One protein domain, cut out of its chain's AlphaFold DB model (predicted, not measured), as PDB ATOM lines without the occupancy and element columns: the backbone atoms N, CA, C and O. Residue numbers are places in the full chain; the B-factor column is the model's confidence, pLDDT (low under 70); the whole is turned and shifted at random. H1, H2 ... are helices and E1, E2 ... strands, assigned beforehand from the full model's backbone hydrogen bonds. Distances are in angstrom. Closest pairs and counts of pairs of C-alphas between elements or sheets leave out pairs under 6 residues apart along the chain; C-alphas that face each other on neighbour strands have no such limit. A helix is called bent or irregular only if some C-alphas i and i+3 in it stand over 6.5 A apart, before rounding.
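AT A GLANCE: This is residues 105 to 222 of the 250 residues of a protein of Idiomarina xiamenensis 10-D-4 (UniProt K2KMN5). What is the main picture? A twisted sheet of four strands, E2 E6 E5 E7, has two helices, H2 and H3, side by side over one face, and on the helices' far side a two-stranded ribbon, E1 and E4, covers part of them. H1 and H4 only graze the sheet. What is the make-up? The printed part has 118 residues and is mixed, in the order H1 E1 H2 E2 E3 E4 H3 E5 E6 H4 E7; the larger sheet is mixed, the ribbon antiparallel. It is compact, with a radius of gyration of the C-alphas of 13.6 A and spans of 37 by 32 by 20 A.

IN THESE COORDINATES: Which elements come first? H1 is residues 107 to 112, from C-alpha 107 at (4.224, -8.358, -2.853), E1 128 to 133, 15.8 A long, and H2 139 to 149, 15.7 A. Which follow? E2 is residues 153 to 157, 12.5 A, E3 160 to 162, E4 168 to 173, 15.8 A, and H3 174 to 188, 22.5 A, from C-alpha 174 at (6.137, -17.440, 16.347). H3 is irregular, but only just: C-alphas 184 and 187 are 6.9 A apart. Which come last? E5 is residues 194 to 198, 12.8 A, E6 203 to 207, 12.6 A, H4 209 to 212, and E7 219 to 221, ending at C-alpha 221 (-1.697, -19.988, 5.303).

HOW THE PARTS SIT: How do the strands pair? E2 and E6 are parallel, with N 155 and O 204 at 2.9 A; the hairpin E5 and E6 is antiparallel, with N 196 and O 205 at 2.8 A, and so are E5 and E7, with N 197 and O 220 at 2.9 A. E1 and E4 are antiparallel, with N 131 and O 170 at 2.8 A, while E3 pairs with no named strand. E6, H4 and E7 make a split strand-helix-strand unit, its two strands running the same way with E5 between them, and its crossover is right-handed. Where are the helices? H2, at a height of 8.0 A over the sheet, lies over E2, and H3, at 8.1 A, over E6 and E5, two layers with both helices on the same face. H2 and H3 are close but not clearly touching, the closest C-alphas those of Leu 143 and Ile 178, 7.6 A, at a shallow tilt of 14 degrees, opposite ways. What of the helix backbones? Every O i to N i+4 pair is within hydrogen-bond range in H1 and H2, 9 of 11 in H3, and H4 is too short for one.

THE WHOLE: How large is it? The two C-alphas farthest apart, those of Asp 117 and Ser 166, are 38.9 A apart. Which links are long? H1 to E1, with 15 residues, is long. Is anything missing or unsure? The printed part has no cut, and no printed residue is under 70 in pLDDT.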
ATOM      1  N   LYS A 105       6.336  -1.489  -5.438       82.75
ATOM      2  CA  LYS A 105       6.562  -2.879  -5.834       82.75
ATOM      3  C   LYS A 105       5.384  -3.745  -5.408       82.75
ATOM      4  O   LYS A 105       4.749  -3.472  -4.393       82.75
ATOM      5  N   SER A 106       5.131  -4.815  -6.153       89.56
ATOM      6  CA  SER A 106       4.151  -5.829  -5.758       89.56
ATOM      7  C   SER A 106       4.699  -6.749  -4.658       89.56
ATOM      8  O   SER A 106       5.919  -6.879  -4.506       89.56
ATOM      9  N   LEU A 107       3.817  -7.427  -3.914       89.31
ATOM     10  CA  LEU A 107       4.224  -8.358  -2.853       89.31
ATOM     11  C   LEU A 107       5.094  -9.489  -3.419       89.31
ATOM     12  O   LEU A 107       6.161  -9.796  -2.883       89.31
ATOM     13  N   GLY A 108       4.693 -10.035  -4.571       89.06
ATOM     14  CA  GLY A 108       5.467 -11.049  -5.288       89.06
ATOM     15  C   GLY A 108       6.864 -10.562  -5.697       89.06
ATOM     16  O   GLY A 108       7.836 -11.304  -5.564       89.06
ATOM     17  N   GLN A 109       7.010  -9.299  -6.121       88.38
ATOM     18  CA  GLN A 109       8.323  -8.715  -6.435       88.38
ATOM     19  C   GLN A 109       9.199  -8.549  -5.192       88.38
ATOM     20  O   GLN A 109      10.416  -8.722  -5.274       88.38
ATOM     21  N   VAL A 110       8.614  -8.194  -4.046       88.88
ATOM     22  CA  VAL A 110       9.354  -8.107  -2.780       88.88
ATOM     23  C   VAL A 110       9.865  -9.489  -2.380       88.88
ATOM     24  O   VAL A 110      11.061  -9.637  -2.135       88.88
ATOM     25  N   LEU A 111       9.006 -10.510  -2.417       89.25
ATOM     26  CA  LEU A 111       9.367 -11.889  -2.078       89.25
ATOM     27  C   LEU A 111      10.402 -12.500  -3.029       89.25
ATOM     28  O   LEU A 111      11.294 -13.217  -2.579       89.25
ATOM     29  N   ALA A 112      10.343 -12.189  -4.326       87.69
ATOM     30  CA  ALA A 112      11.324 -12.672  -5.300       87.69
ATOM     31  C   ALA A 112      12.764 -12.222  -4.978       87.69
ATOM     32  O   ALA A 112      13.718 -12.927  -5.307       87.69
ATOM     33  N   ASN A 113      12.924 -11.081  -4.298       85.38
ATOM     34  CA  ASN A 113      14.228 -10.553  -3.888       85.38
ATOM     35  C   ASN A 113      14.746 -11.140  -2.561       85.38
ATOM     36  O   ASN A 113      15.860 -10.814  -2.161       85.38
ATOM     37  N   LEU A 114      13.960 -11.977  -1.874       84.50
ATOM     38  CA  LEU A 114      14.277 -12.547  -0.556       84.50
ATOM     39  C   LEU A 114      14.676 -14.030  -0.626       84.50
ATOM     40  O   LEU A 114      14.497 -14.773   0.337       84.50
ATOM     41  N   THR A 115      15.182 -14.491  -1.770       75.12
ATOM     42  CA  THR A 115      15.657 -15.874  -1.915       75.12
ATOM     43  C   THR A 115      16.735 -16.184  -0.869       75.12
ATOM     44  O   THR A 115      17.693 -15.431  -0.711       75.12
ATOM     45  N   SER A 116      16.539 -17.270  -0.113       77.94
ATOM     46  CA  SER A 116      17.429 -17.693   0.971       77.94
ATOM     47  C   SER A 116      18.101 -19.017   0.623       77.94
ATOM     48  O   SER A 116      17.439 -19.949   0.170       77.94
ATOM     49  N   ASP A 117      19.400 -19.123   0.907       83.38
ATOM     50  CA  ASP A 117      20.159 -20.373   0.769       83.38
ATOM     51  C   ASP A 117      19.786 -21.416   1.846       83.38
ATOM     52  O   ASP A 117      20.195 -22.573   1.761       83.38
ATOM     53  N   ASN A 118      19.004 -21.020   2.862       88.94
ATOM     54  CA  ASN A 118      18.562 -21.871   3.968       88.94
ATOM     55  C   ASN A 118      17.038 -21.762   4.191       88.94
ATOM     56  O   ASN A 118      16.588 -21.070   5.119       88.94
ATOM     57  N   PRO A 119      16.229 -22.422   3.343       91.81
ATOM     58  CA  PRO A 119      14.778 -22.369   3.441       91.81
ATOM     59  C   PRO A 119      14.280 -22.963   4.763       91.81
ATOM     60  O   PRO A 119      14.938 -23.790   5.399       91.81
ATOM     61  N   LEU A 120      13.090 -22.544   5.185       91.69
ATOM     62  CA  LEU A 120      12.434 -23.147   6.342       91.69
ATOM     63  C   LEU A 120      11.960 -24.558   5.991       91.69
ATOM     64  O   LEU A 120      11.549 -24.835   4.865       91.69
ATOM     65  N   VAL A 121      12.002 -25.449   6.980       86.69
ATOM     66  CA  VAL A 121      11.353 -26.761   6.881       86.69
ATOM     67  C   VAL A 121       9.852 -26.535   6.709       86.69
ATOM     68  O   VAL A 121       9.323 -25.594   7.292       86.69
ATOM     69  N   GLY A 122       9.205 -27.376   5.895       82.00
ATOM     70  CA  GLY A 122       7.818 -27.241   5.440       82.00
ATOM     71  C   GLY A 122       6.907 -26.546   6.441       82.00
ATOM     72  O   GLY A 122       6.634 -25.374   6.246       82.00
ATOM     73  N   ASP A 123       6.534 -27.245   7.510       83.69
ATOM     74  CA  ASP A 123       5.593 -26.855   8.565       83.69
ATOM     75  C   ASP A 123       6.221 -26.055   9.721       83.69
ATOM     76  O   ASP A 123       5.695 -26.059  10.839       83.69
ATOM     77  N   TRP A 124       7.344 -25.378   9.482       92.31
ATOM     78  CA  TRP A 124       8.068 -24.652  10.520       92.31
ATOM     79  C   TRP A 124       7.148 -23.678  11.273       92.31
ATOM     80  O   TRP A 124       6.503 -22.820  10.676       92.31
ATOM     81  N   ARG A 125       7.114 -23.807  12.606       92.00
ATOM     82  CA  ARG A 125       6.326 -22.933  13.499       92.00
ATOM     83  C   ARG A 125       7.192 -22.007  14.360       92.00
ATOM     84  O   ARG A 125       6.738 -20.987  14.880       92.00
ATOM     85  N   GLY A 126       8.465 -22.365  14.499       91.38
ATOM     86  CA  GLY A 126       9.362 -21.800  15.497       91.38
ATOM     87  C   GLY A 126       9.116 -22.372  16.888       91.38
ATOM     88  O   GLY A 126       8.192 -23.148  17.123       91.38
ATOM     89  N   GLU A 127       9.985 -21.997  17.817       93.19
ATOM     90  CA  GLU A 127       9.869 -22.393  19.218       93.19
ATOM     91  C   GLU A 127       8.702 -21.659  19.885       93.19
ATOM     92  O   GLU A 127       8.432 -20.497  19.562       93.19
ATOM     93  N   ARG A 128       8.020 -22.339  20.815       95.88
ATOM     94  CA  ARG A 128       7.037 -21.692  21.686       95.88
ATOM     95  C   ARG A 128       7.763 -20.742  22.629       95.88
ATOM     96  O   ARG A 128       8.764 -21.120  23.234       95.88
ATOM     97  N   ASP A 129       7.243 -19.533  22.740       96.19
ATOM     98  CA  ASP A 129       7.824 -18.471  23.541       96.19
ATOM     99  C   ASP A 129       6.741 -17.474  23.971       96.19
ATOM    100  O   ASP A 129       5.572 -17.551  23.588       96.19
ATOM    101  N   GLN A 130       7.165 -16.529  24.787       96.44
ATOM    102  CA  GLN A 130       6.369 -15.522  25.443       96.44
ATOM    103  C   GLN A 130       6.610 -14.153  24.790       96.44
ATOM    104  O   GLN A 130       7.481 -13.378  25.193       96.44
ATOM    105  N   PHE A 131       5.815 -13.830  23.768       94.88
ATOM    106  CA  PHE A 131       5.958 -12.595  22.999       94.88
ATOM    107  C   PHE A 131       5.240 -11.429  23.672       94.88
ATOM    108  O   PHE A 131       4.024 -11.291  23.578       94.88
ATOM    109  N   TRP A 132       6.010 -10.567  24.328       94.19
ATOM    110  CA  TRP A 132       5.514  -9.315  24.898       94.19
ATOM    111  C   TRP A 132       5.309  -8.239  23.836       94.19
ATOM    112  O   TRP A 132       6.165  -8.069  22.973       94.19
ATOM    113  N   PHE A 133       4.222  -7.488  23.946       94.50
ATOM    114  CA  PHE A 133       3.914  -6.287  23.176       94.50
ATOM    115  C   PHE A 133       3.757  -5.153  24.183       94.50
ATOM    116  O   PHE A 133       2.863  -5.207  25.025       94.50
ATOM    117  N   MET A 134       4.671  -4.185  24.158       93.69
ATOM    118  CA  MET A 134       4.712  -3.111  25.149       93.69
ATOM    119  C   MET A 134       3.819  -1.955  24.720       93.69
ATOM    120  O   MET A 134       3.634  -1.715  23.533       93.69
ATOM    121  N   GLU A 135       3.279  -1.229  25.692       90.19
ATOM    122  CA  GLU A 135       2.511  -0.014  25.434       90.19
ATOM    123  C   GLU A 135       3.346   1.011  24.652       90.19
ATOM    124  O   GLU A 135       4.533   1.188  24.934       90.19
ATOM    125  N   ASN A 136       2.712   1.699  23.700       87.81
ATOM    126  CA  ASN A 136       3.317   2.679  22.785       87.81
ATOM    127  C   ASN A 136       4.275   2.119  21.712       87.81
ATOM    128  O   ASN A 136       4.676   2.879  20.830       87.81
ATOM    129  N   ASP A 137       4.597   0.822  21.720       88.81
ATOM    130  CA  ASP A 137       5.195   0.165  20.551       88.81
ATOM    131  C   ASP A 137       4.121  -0.065  19.477       88.81
ATOM    132  O   ASP A 137       2.923  -0.120  19.776       88.81
ATOM    133  N   THR A 138       4.538  -0.271  18.223       93.19
ATOM    134  CA  THR A 138       3.621  -0.769  17.190       93.19
ATOM    135  C   THR A 138       3.670  -2.286  17.053       93.19
ATOM    136  O   THR A 138       4.705  -2.931  17.275       93.19
ATOM    137  N   VAL A 139       2.544  -2.875  16.653       94.88
ATOM    138  CA  VAL A 139       2.427  -4.319  16.413       94.88
ATOM    139  C   VAL A 139       3.436  -4.767  15.356       94.88
ATOM    140  O   VAL A 139       4.187  -5.722  15.591       94.88
ATOM    141  N   LYS A 140       3.514  -4.049  14.228       94.38
ATOM    142  CA  LYS A 140       4.492  -4.330  13.172       94.38
ATOM    143  C   LYS A 140       5.925  -4.260  13.692       94.38
ATOM    144  O   LYS A 140       6.679  -5.209  13.485       94.38
ATOM    145  N   GLN A 141       6.303  -3.181  14.382       93.25
ATOM    146  CA  GLN A 141       7.666  -3.002  14.903       93.25
ATOM    147  C   GLN A 141       8.069  -4.150  15.826       93.25
ATOM    148  O   GLN A 141       9.198  -4.657  15.758       93.25
ATOM    149  N   ARG A 142       7.144  -4.589  16.685       95.44
ATOM    150  CA  ARG A 142       7.419  -5.681  17.608       95.44
ATOM    151  C   ARG A 142       7.606  -7.009  16.877       95.44
ATOM    152  O   ARG A 142       8.584  -7.708  17.152       95.44
ATOM    153  N   LEU A 143       6.734  -7.332  15.923       95.75
ATOM    154  CA  LEU A 143       6.861  -8.543  15.106       95.75
ATOM    155  C   LEU A 143       8.143  -8.540  14.263       95.75
ATOM    156  O   LEU A 143       8.849  -9.547  14.237       95.75
ATOM    157  N   GLU A 144       8.514  -7.406  13.661       94.69
ATOM    158  CA  GLU A 144       9.789  -7.239  12.946       94.69
ATOM    159  C   GLU A 144      11.000  -7.467  13.860       94.69
ATOM    160  O   GLU A 144      12.008  -8.045  13.446       94.69
ATOM    161  N   SER A 145      10.936  -7.007  15.113       93.94
ATOM    162  CA  SER A 145      11.995  -7.244  16.100       93.94
ATOM    163  C   SER A 145      12.146  -8.730  16.428       93.94
ATOM    164  O   SER A 145      13.265  -9.248  16.426       93.94
ATOM    165  N   ILE A 146      11.031  -9.431  16.654       94.31
ATOM    166  CA  ILE A 146      11.030 -10.871  16.948       94.31
ATOM    167  C   ILE A 146      11.524 -11.671  15.732       94.31
ATOM    168  O   ILE A 146      12.351 -12.570  15.882       94.31
ATOM    169  N   ALA A 147      11.083 -11.314  14.524       94.31
ATOM    170  CA  ALA A 147      11.506 -11.964  13.287       94.31
ATOM    171  C   ALA A 147      13.021 -11.843  13.063       94.31
ATOM    172  O   ALA A 147      13.686 -12.844  12.798       94.31
ATOM    173  N   ARG A 148      13.588 -10.645  13.276       92.94
ATOM    174  CA  ARG A 148      15.041 -10.416  13.199       92.94
ATOM    175  C   ARG A 148      15.824 -11.260  14.202       92.94
ATOM    176  O   ARG A 148      16.872 -11.787  13.852       92.94
ATOM    177  N   GLN A 149      15.326 -11.411  15.431       92.44
ATOM    178  CA  GLN A 149      15.972 -12.251  16.451       92.44
ATOM    179  C   GLN A 149      15.974 -13.738  16.072       92.44
ATOM    180  O   GLN A 149      16.861 -14.478  16.492       92.44
ATOM    181  N   ARG A 150      14.992 -14.167  15.275       91.38
ATOM    182  CA  ARG A 150      14.813 -15.555  14.833       91.38
ATOM    183  C   ARG A 150      15.354 -15.818  13.424       91.38
ATOM    184  O   ARG A 150      15.162 -16.917  12.914       91.38
ATOM    185  N   ASP A 151      16.041 -14.839  12.829       91.38
ATOM    186  CA  ASP A 151      16.584 -14.896  11.468       91.38
ATOM    187  C   ASP A 151      15.510 -15.255  10.426       91.38
ATOM    188  O   ASP A 151      15.643 -16.201   9.651       91.38
ATOM    189  N   ILE A 152      14.378 -14.550  10.473       91.88
ATOM    190  CA  ILE A 152      13.240 -14.745   9.569       91.88
ATOM    191  C   ILE A 152      12.860 -13.413   8.951       91.88
ATOM    192  O   ILE A 152      12.789 -12.388   9.633       91.88
ATOM    193  N   ASN A 153      12.568 -13.437   7.656       92.94
ATOM    194  CA  ASN A 153      12.032 -12.281   6.961       92.94
ATOM    195  C   ASN A 153      10.573 -12.084   7.383       92.94
ATOM    196  O   ASN A 153       9.761 -12.996   7.265       92.94
ATOM    197  N   PHE A 154      10.213 -10.899   7.864       94.69
ATOM    198  CA  PHE A 154       8.823 -10.570   8.166       94.69
ATOM    199  C   PHE A 154       8.343  -9.445   7.264       94.69
ATOM    200  O   PHE A 154       9.038  -8.444   7.090       94.69
ATOM    201  N   ILE A 155       7.160  -9.627   6.678       94.56
ATOM    202  CA  ILE A 155       6.546  -8.672   5.763       94.56
ATOM    203  C   ILE A 155       5.157  -8.321   6.283       94.56
ATOM    204  O   ILE A 155       4.244  -9.145   6.291       94.56
ATOM    205  N   TRP A 156       5.002  -7.060   6.666       94.62
ATOM    206  CA  TRP A 156       3.710  -6.451   6.942       94.62
ATOM    207  C   TRP A 156       3.178  -5.808   5.661       94.62
ATOM    208  O   TRP A 156       3.637  -4.731   5.273       94.62
ATOM    209  N   TRP A 157       2.250  -6.480   4.983       94.62
ATOM    210  CA  TRP A 157       1.680  -6.038   3.709       94.62
ATOM    211  C   TRP A 157       0.265  -5.468   3.869       94.62
ATOM    212  O   TRP A 157      -0.651  -5.826   3.135       94.62
ATOM    213  N   LEU A 158       0.095  -4.569   4.836       91.75
ATOM    214  CA  LEU A 158      -1.152  -3.843   5.090       91.75
ATOM    215  C   LEU A 158      -0.914  -2.331   4.997       91.75
ATOM    216  O   LEU A 158       0.222  -1.863   5.114       91.75
ATOM    217  N   ASP A 159      -1.984  -1.574   4.778       90.44
ATOM    218  CA  ASP A 159      -1.973  -0.106   4.685       90.44
ATOM    219  C   ASP A 159      -2.041   0.588   6.054       90.44
ATOM    220  O   ASP A 159      -1.919   1.808   6.129       90.44
ATOM    221  N   ARG A 160      -2.206  -0.173   7.138       91.19
ATOM    222  CA  ARG A 160      -2.263   0.330   8.510       91.19
ATOM    223  C   ARG A 160      -1.415  -0.512   9.450       91.19
ATOM    224  O   ARG A 160      -1.219  -1.703   9.217       91.19
ATOM    225  N   ASP A 161      -0.915   0.117  10.501       91.56
ATOM    226  CA  ASP A 161      -0.262  -0.484  11.665       91.56
ATOM    227  C   ASP A 161      -0.904   0.074  12.941       91.56
ATOM    228  O   ASP A 161      -1.582   1.101  12.905       91.56
ATOM    229  N   TYR A 162      -0.697  -0.601  14.065       92.38
ATOM    230  CA  TYR A 162      -1.425  -0.340  15.299       92.38
ATOM    231  C   TYR A 162      -0.475  -0.101  16.455       92.38
ATOM    232  O   TYR A 162       0.435  -0.897  16.698       92.38
ATOM    233  N   VAL A 163      -0.720   0.975  17.194       92.50
ATOM    234  CA  VAL A 163      -0.036   1.259  18.454       92.50
ATOM    235  C   VAL A 163      -0.699   0.454  19.565       92.50
ATOM    236  O   VAL A 163      -1.922   0.448  19.726       92.50
ATOM    237  N   VAL A 164       0.115  -0.228  20.358       90.06
ATOM    238  CA  VAL A 164      -0.344  -1.039  21.481       90.06
ATOM    239  C   VAL A 164      -0.858  -0.125  22.599       90.06
ATOM    240  O   VAL A 164      -0.081   0.587  23.234       90.06
ATOM    241  N   LYS A 165      -2.174  -0.176  22.859       90.94
ATOM    242  CA  LYS A 165      -2.851   0.618  23.908       90.94
ATOM    243  C   LYS A 165      -2.516   0.170  25.331       90.94
ATOM    244  O   LYS A 165      -2.577   0.953  26.269       90.94
ATOM    245  N   SER A 166      -2.247  -1.113  25.524       89.38
ATOM    246  CA  SER A 166      -1.915  -1.680  26.830       89.38
ATOM    247  C   SER A 166      -1.044  -2.897  26.617       89.38
ATOM    248  O   SER A 166      -1.304  -3.678  25.701       89.38
ATOM    249  N   ALA A 167      -0.015  -3.048  27.446       92.62
ATOM    250  CA  ALA A 167       0.920  -4.145  27.287       92.62
ATOM    251  C   ALA A 167       0.203  -5.500  27.376       92.62
ATOM    252  O   ALA A 167      -0.617  -5.731  28.266       92.62
ATOM    253  N   PHE A 168       0.534  -6.401  26.459       94.88
ATOM    254  CA  PHE A 168      -0.017  -7.749  26.426       94.88
ATOM    255  C   PHE A 168       1.047  -8.757  26.008       94.88
ATOM    256  O   PHE A 168       2.163  -8.410  25.620       94.88
ATOM    257  N   GLN A 169       0.692 -10.030  26.106       95.25
ATOM    258  CA  GLN A 169       1.583 -11.134  25.816       95.25
ATOM    259  C   GLN A 169       0.862 -12.188  24.983       95.25
ATOM    260  O   GLN A 169      -0.313 -12.472  25.212       95.25
ATOM    261  N   ILE A 170       1.585 -12.792  24.044       95.50
ATOM    262  CA  ILE A 170       1.144 -13.984  23.323       95.50
ATOM    263  C   ILE A 170       2.085 -15.135  23.681       95.50
ATOM    264  O   ILE A 170       3.279 -15.060  23.404       95.50
ATOM    265  N   ASP A 171       1.542 -16.185  24.300       96.25
ATOM    266  CA  ASP A 171       2.235 -17.457  24.530       96.25
ATOM    267  C   ASP A 171       1.904 -18.420  23.386       96.25
ATOM    268  O   ASP A 171       0.811 -18.992  23.327       96.25
ATOM    269  N   ASP A 172       2.814 -18.523  22.417       95.44
ATOM    270  CA  ASP A 172       2.630 -19.367  21.239       95.44
ATOM    271  C   ASP A 172       3.968 -19.625  20.526       95.44
ATOM    272  O   ASP A 172       5.023 -19.112  20.890       95.44
ATOM    273  N   THR A 173       3.924 -20.434  19.476       96.25
ATOM    274  CA  THR A 173       4.932 -20.452  18.411       96.25
ATOM    275  C   THR A 173       4.948 -19.114  17.665       96.25
ATOM    276  O   THR A 173       3.927 -18.425  17.608       96.25
ATOM    277  N   PHE A 174       6.073 -18.731  17.048       95.44
ATOM    278  CA  PHE A 174       6.137 -17.440  16.347       95.44
ATOM    279  C   PHE A 174       5.110 -17.347  15.210       95.44
ATOM    280  O   PHE A 174       4.449 -16.321  15.053       95.44
ATOM    281  N   THR A 175       4.894 -18.440  14.476       95.69
ATOM    282  CA  THR A 175       3.852 -18.486  13.445       95.69
ATOM    283  C   THR A 175       2.449 -18.348  14.041       95.69
ATOM    284  O   THR A 175       1.627 -17.623  13.488       95.69
ATOM    285  N   GLY A 176       2.179 -18.987  15.186       95.19
ATOM    286  CA  GLY A 176       0.897 -18.866  15.890       95.19
ATOM    287  C   GLY A 176       0.641 -17.453  16.420       95.19
ATOM    288  O   GLY A 176      -0.480 -16.954  16.346       95.19
ATOM    289  N   ALA A 177       1.687 -16.761  16.875       95.25
ATOM    290  CA  ALA A 177       1.580 -15.374  17.309       95.25
ATOM    291  C   ALA A 177       1.222 -14.425  16.155       95.25
ATOM    292  O   ALA A 177       0.322 -13.603  16.309       95.25
ATOM    293  N   ILE A 178       1.868 -14.571  14.994       95.62
ATOM    294  CA  ILE A 178       1.549 -13.784  13.789       95.62
ATOM    295  C   ILE A 178       0.115 -14.052  13.324       95.62
ATOM    296  O   ILE A 178      -0.623 -13.119  13.028       95.62
ATOM    297  N   ASP A 179      -0.291 -15.317  13.291       95.69
ATOM    298  CA  ASP A 179      -1.636 -15.740  12.901       95.69
ATOM    299  C   ASP A 179      -2.722 -15.193  13.850       95.69
ATOM    300  O   ASP A 179      -3.766 -14.704  13.412       95.69
ATOM    301  N   ARG A 180      -2.450 -15.175  15.159       94.12
ATOM    302  CA  ARG A 180      -3.322 -14.531  16.150       94.12
ATOM    303  C   ARG A 180      -3.421 -13.026  15.919       94.12
ATOM    304  O   ARG A 180      -4.531 -12.506  15.926       94.12
ATOM    305  N   VAL A 181      -2.295 -12.353  15.671       94.44
ATOM    306  CA  VAL A 181      -2.280 -10.919  15.345       94.44
ATOM    307  C   VAL A 181      -3.089 -10.633  14.080       94.44
ATOM    308  O   VAL A 181      -3.929  -9.740  14.113       94.44
ATOM    309  N   ALA A 182      -2.898 -11.405  13.005       94.44
ATOM    310  CA  ALA A 182      -3.636 -11.249  11.750       94.44
ATOM    311  C   ALA A 182      -5.157 -11.331  11.973       94.44
ATOM    312  O   ALA A 182      -5.889 -10.434  11.564       94.44
ATOM    313  N   ARG A 183      -5.625 -12.342  12.721       91.62
ATOM    314  CA  ARG A 183      -7.044 -12.455  13.105       91.62
ATOM    315  C   ARG A 183      -7.532 -11.298  13.965       91.62
ATOM    316  O   ARG A 183      -8.669 -10.866  13.802       91.62
ATOM    317  N   THR A 184      -6.710 -10.823  14.899       90.25
ATOM    318  CA  THR A 184      -7.081  -9.706  15.770       90.25
ATOM    319  C   THR A 184      -7.267  -8.429  14.968       90.25
ATOM    320  O   THR A 184      -8.264  -7.753  15.183       90.25
ATOM    321  N   VAL A 185      -6.376  -8.112  14.027       87.50
ATOM    322  CA  VAL A 185      -6.501  -6.887  13.218       87.50
ATOM    323  C   VAL A 185      -7.539  -7.012  12.101       87.50
ATOM    324  O   VAL A 185      -7.982  -5.998  11.585       87.50
ATOM    325  N   ASN A 186      -7.976  -8.230  11.757       87.38
ATOM    326  CA  ASN A 186      -8.898  -8.499  10.649       87.38
ATOM    327  C   ASN A 186     -10.180  -7.648  10.662       87.38
ATOM    328  O   ASN A 186     -10.660  -7.260   9.606       87.38
ATOM    329  N   HIS A 187     -10.728  -7.337  11.843       82.44
ATOM    330  CA  HIS A 187     -11.969  -6.561  11.973       82.44
ATOM    331  C   HIS A 187     -11.874  -5.122  11.441       82.44
ATOM    332  O   HIS A 187     -12.902  -4.517  11.147       82.44
ATOM    333  N   ASP A 188     -10.659  -4.599  11.295       82.12
ATOM    334  CA  ASP A 188     -10.407  -3.243  10.814       82.12
ATOM    335  C   ASP A 188     -10.204  -3.172   9.295       82.12
ATOM    336  O   ASP A 188      -9.956  -2.090   8.757       82.12
ATOM    337  N   PHE A 189     -10.264  -4.301   8.584       82.38
ATOM    338  CA  PHE A 189     -10.063  -4.374   7.138       82.38
ATOM    339  C   PHE A 189     -11.328  -4.883   6.446       82.38
ATOM    340  O   PHE A 189     -12.105  -5.650   7.004       82.38
ATOM    341  N   MET A 190     -11.547  -4.426   5.210       80.94
ATOM    342  CA  MET A 190     -12.666  -4.908   4.393       80.94
ATOM    343  C   MET A 190     -12.427  -6.331   3.879       80.94
ATOM    344  O   MET A 190     -13.369  -7.111   3.781       80.94
ATOM    345  N   ASP A 191     -11.171  -6.639   3.557       85.31
ATOM    346  CA  ASP A 191     -10.733  -7.941   3.066       85.31
ATOM    347  C   ASP A 191     -10.174  -8.789   4.213       85.31
ATOM    348  O   ASP A 191      -9.671  -8.264   5.210       85.31
ATOM    349  N   ASN A 192     -10.207 -10.113   4.043       90.69
ATOM    350  CA  ASN A 192      -9.668 -11.037   5.034       90.69
ATOM    351  C   ASN A 192      -8.141 -10.920   5.126       90.69
ATOM    352  O   ASN A 192      -7.417 -11.176   4.161       90.69
ATOM    353  N   ILE A 193      -7.657 -10.600   6.319       93.81
ATOM    354  CA  ILE A 193      -6.247 -10.551   6.671       93.81
ATOM    355  C   ILE A 193      -5.795 -11.920   7.157       93.81
ATOM    356  O   ILE A 193      -6.308 -12.467   8.136       93.81
ATOM    357  N   ASN A 194      -4.778 -12.454   6.491       95.50
ATOM    358  CA  ASN A 194      -4.231 -13.771   6.776       95.50
ATOM    359  C   ASN A 194      -2.715 -13.715   6.970       95.50
ATOM    360  O   ASN A 194      -2.023 -12.826   6.467       95.50
ATOM    361  N   ALA A 195      -2.201 -14.707   7.698       95.56
ATOM    362  CA  ALA A 195      -0.776 -14.941   7.866       95.56
ATOM    363  C   ALA A 195      -0.310 -16.108   6.985       95.56
ATOM    364  O   ALA A 195      -0.904 -17.190   7.012       95.56
ATOM    365  N   TYR A 196       0.792 -15.914   6.267       95.69
ATOM    366  CA  TYR A 196       1.370 -16.882   5.339       95.69
ATOM    367  C   TYR A 196       2.819 -17.197   5.698       95.69
ATOM    368  O   TYR A 196       3.595 -16.292   6.015       95.69
ATOM    369  N   LEU A 197       3.198 -18.474   5.602       95.44
ATOM    370  CA  LEU A 197       4.589 -18.912   5.643       95.44
ATOM    371  C   LEU A 197       5.071 -19.208   4.225       95.44
ATOM    372  O   LEU A 197       4.500 -20.045   3.535       95.44
ATOM    373  N   CYS A 198       6.155 -18.552   3.826       94.25
ATOM    374  CA  CYS A 198       6.841 -18.738   2.557       94.25
ATOM    375  C   CYS A 198       8.198 -19.409   2.806       94.25
ATOM    376  O   CYS A 198       9.214 -18.736   3.020       94.25
ATOM    377  N   SER A 199       8.222 -20.744   2.795       93.62
ATOM    378  CA  SER A 199       9.377 -21.518   3.272       93.62
ATOM    379  C   SER A 199      10.661 -21.254   2.475       93.62
ATOM    380  O   SER A 199      11.723 -21.092   3.074       93.62
ATOM    381  N   THR A 200      10.569 -21.109   1.148       93.06
ATOM    382  CA  THR A 200      11.723 -20.845   0.266       93.06
ATOM    383  C   THR A 200      12.375 -19.483   0.527       93.06
ATOM    384  O   THR A 200      13.592 -19.345   0.452       93.06
ATOM    385  N   GLN A 201      11.574 -18.468   0.855       93.06
ATOM    386  CA  GLN A 201      12.043 -17.108   1.142       93.06
ATOM    387  C   GLN A 201      12.376 -16.911   2.626       93.06
ATOM    388  O   GLN A 201      12.717 -15.800   3.041       93.06
ATOM    389  N   ARG A 202      12.238 -17.967   3.446       94.31
ATOM    390  CA  ARG A 202      12.378 -17.898   4.905       94.31
ATOM    391  C   ARG A 202      11.555 -16.733   5.474       94.31
ATOM    392  O   ARG A 202      12.053 -15.942   6.275       94.31
ATOM    393  N   ALA A 203      10.322 -16.581   4.981       94.50
ATOM    394  CA  ALA A 203       9.516 -15.387   5.203       94.50
ATOM    395  C   ALA A 203       8.141 -15.683   5.808       94.50
ATOM    396  O   ALA A 203       7.491 -16.663   5.450       94.50
ATOM    397  N   LEU A 204       7.694 -14.788   6.688       95.69
ATOM    398  CA  LEU A 204       6.338 -14.705   7.218       95.69
ATOM    399  C   LEU A 204       5.687 -13.419   6.721       95.69
ATOM    400  O   LEU A 204       6.280 -12.343   6.814       95.69
ATOM    401  N   VAL A 205       4.474 -13.536   6.197       96.50
ATOM    402  CA  VAL A 205       3.759 -12.428   5.561       96.50
ATOM    403  C   VAL A 205       2.389 -12.278   6.200       96.50
ATOM    404  O   VAL A 205       1.670 -13.264   6.324       96.50
ATOM    405  N   ILE A 206       2.020 -11.058   6.582       96.12
ATOM    406  CA  ILE A 206       0.624 -10.689   6.853       96.12
ATOM    407  C   ILE A 206       0.134  -9.879   5.656       96.12
ATOM    408  O   ILE A 206       0.761  -8.871   5.320       96.12
ATOM    409  N   SER A 207      -0.957 -10.300   5.020       95.56
ATOM    410  CA  SER A 207      -1.548  -9.582   3.886       95.56
ATOM    411  C   SER A 207      -3.063  -9.749   3.824       95.56
ATOM    412  O   SER A 207      -3.617 -10.690   4.395       95.56
ATOM    413  N   ASP A 208      -3.705  -8.842   3.090       93.88
ATOM    414  CA  ASP A 208      -5.069  -9.030   2.601       93.88
ATOM    415  C   ASP A 208      -5.139 -10.131   1.522       93.88
ATOM    416  O   ASP A 208      -4.116 -10.598   0.999       93.88
ATOM    417  N   GLU A 209      -6.361 -10.565   1.220       90.19
ATOM    418  CA  GLU A 209      -6.658 -11.629   0.258       90.19
ATOM    419  C   GLU A 209      -6.247 -11.257  -1.177       90.19
ATOM    420  O   GLU A 209      -5.680 -12.086  -1.887       90.19
ATOM    421  N   GLN A 210      -6.429  -9.998  -1.586       91.69
ATOM    422  CA  GLN A 210      -6.070  -9.536  -2.934       91.69
ATOM    423  C   GLN A 210      -4.554  -9.579  -3.166       91.69
ATOM    424  O   GLN A 210      -4.070 -10.019  -4.210       91.69
ATOM    425  N   ALA A 211      -3.768  -9.137  -2.187       91.38
ATOM    426  CA  ALA A 211      -2.317  -9.214  -2.242       91.38
ATOM    427  C   ALA A 211      -1.821 -10.663  -2.156       91.38
ATOM    428  O   ALA A 211      -0.790 -10.986  -2.756       91.38
ATOM    429  N   ALA A 212      -2.551 -11.537  -1.454       92.19
ATOM    430  CA  ALA A 212      -2.207 -12.948  -1.335       92.19
ATOM    431  C   ALA A 212      -2.218 -13.685  -2.687       92.19
ATOM    432  O   ALA A 212      -1.444 -14.624  -2.868       92.19
ATOM    433  N   GLU A 213      -2.993 -13.219  -3.675       93.00
ATOM    434  CA  GLU A 213      -2.977 -13.758  -5.048       93.00
ATOM    435  C   GLU A 213      -1.599 -13.649  -5.728       93.00
ATOM    436  O   GLU A 213      -1.298 -14.374  -6.676       93.00
ATOM    437  N   GLN A 214      -0.737 -12.748  -5.246       93.00
ATOM    438  CA  GLN A 214       0.613 -12.529  -5.773       93.00
ATOM    439  C   GLN A 214       1.678 -13.381  -5.073       93.00
ATOM    440  O   GLN A 214       2.867 -13.263  -5.398       93.00
ATOM    441  N   LEU A 215       1.288 -14.186  -4.082       93.38
ATOM    442  CA  LEU A 215       2.217 -15.028  -3.348       93.38
ATOM    443  C   LEU A 215       2.735 -16.174  -4.232       93.38
ATOM    444  O   LEU A 215       1.983 -16.766  -5.009       93.38
ATOM    445  N   PRO A 216       4.023 -16.533  -4.107       91.06
ATOM    446  CA  PRO A 216       4.553 -17.759  -4.688       91.06
ATOM    447  C   PRO A 216       3.775 -19.004  -4.242       91.06
ATOM    448  O   PRO A 216       3.302 -19.086  -3.111       91.06
ATOM    449  N   SER A 217       3.750 -20.042  -5.083       90.12
ATOM    450  CA  SER A 217       3.076 -21.319  -4.786       90.12
ATOM    451  C   SER A 217       3.641 -22.072  -3.574       90.12
ATOM    452  O   SER A 217       2.999 -22.981  -3.061       90.12
ATOM    453  N   ASN A 218       4.841 -21.711  -3.111       88.75
ATOM    454  CA  ASN A 218       5.462 -22.266  -1.909       88.75
ATOM    455  C   ASN A 218       5.019 -21.565  -0.610       88.75
ATOM    456  O   ASN A 218       5.595 -21.842   0.446       88.75
ATOM    457  N   CYS A 219       4.090 -20.612  -0.694       93.12
ATOM    458  CA  CYS A 219       3.528 -19.920   0.452       93.12
ATOM    459  C   CYS A 219       2.183 -20.536   0.838       93.12
ATOM    460  O   CYS A 219       1.355 -20.812  -0.028       93.12
ATOM    461  N   TYR A 220       1.946 -20.730   2.132       92.38
ATOM    462  CA  TYR A 220       0.700 -21.314   2.625       92.38
ATOM    463  C   TYR A 220       0.223 -20.627   3.908       92.38
ATOM    464  O   TYR A 220       1.022 -20.087   4.676       92.38
ATOM    465  N   ALA A 221      -1.092 -20.628   4.138       92.62
ATOM    466  CA  ALA A 221      -1.697 -19.988   5.303       92.62
ATOM    467  C   ALA A 221      -1.366 -20.747   6.601       92.62
ATOM    468  O   ALA A 221      -1.546 -21.963   6.698       92.62
ATOM    469  N   VAL A 222      -0.915 -20.026   7.627       89.50
ATOM    470  CA  VAL A 222      -0.430 -20.602   8.895       89.50
ATOM    471  C   VAL A 222      -1.572 -21.125   9.782       89.50
ATOM    472  O   VAL A 222      -1.424 -22.161  10.439       89.50
TER     473      VAL A 222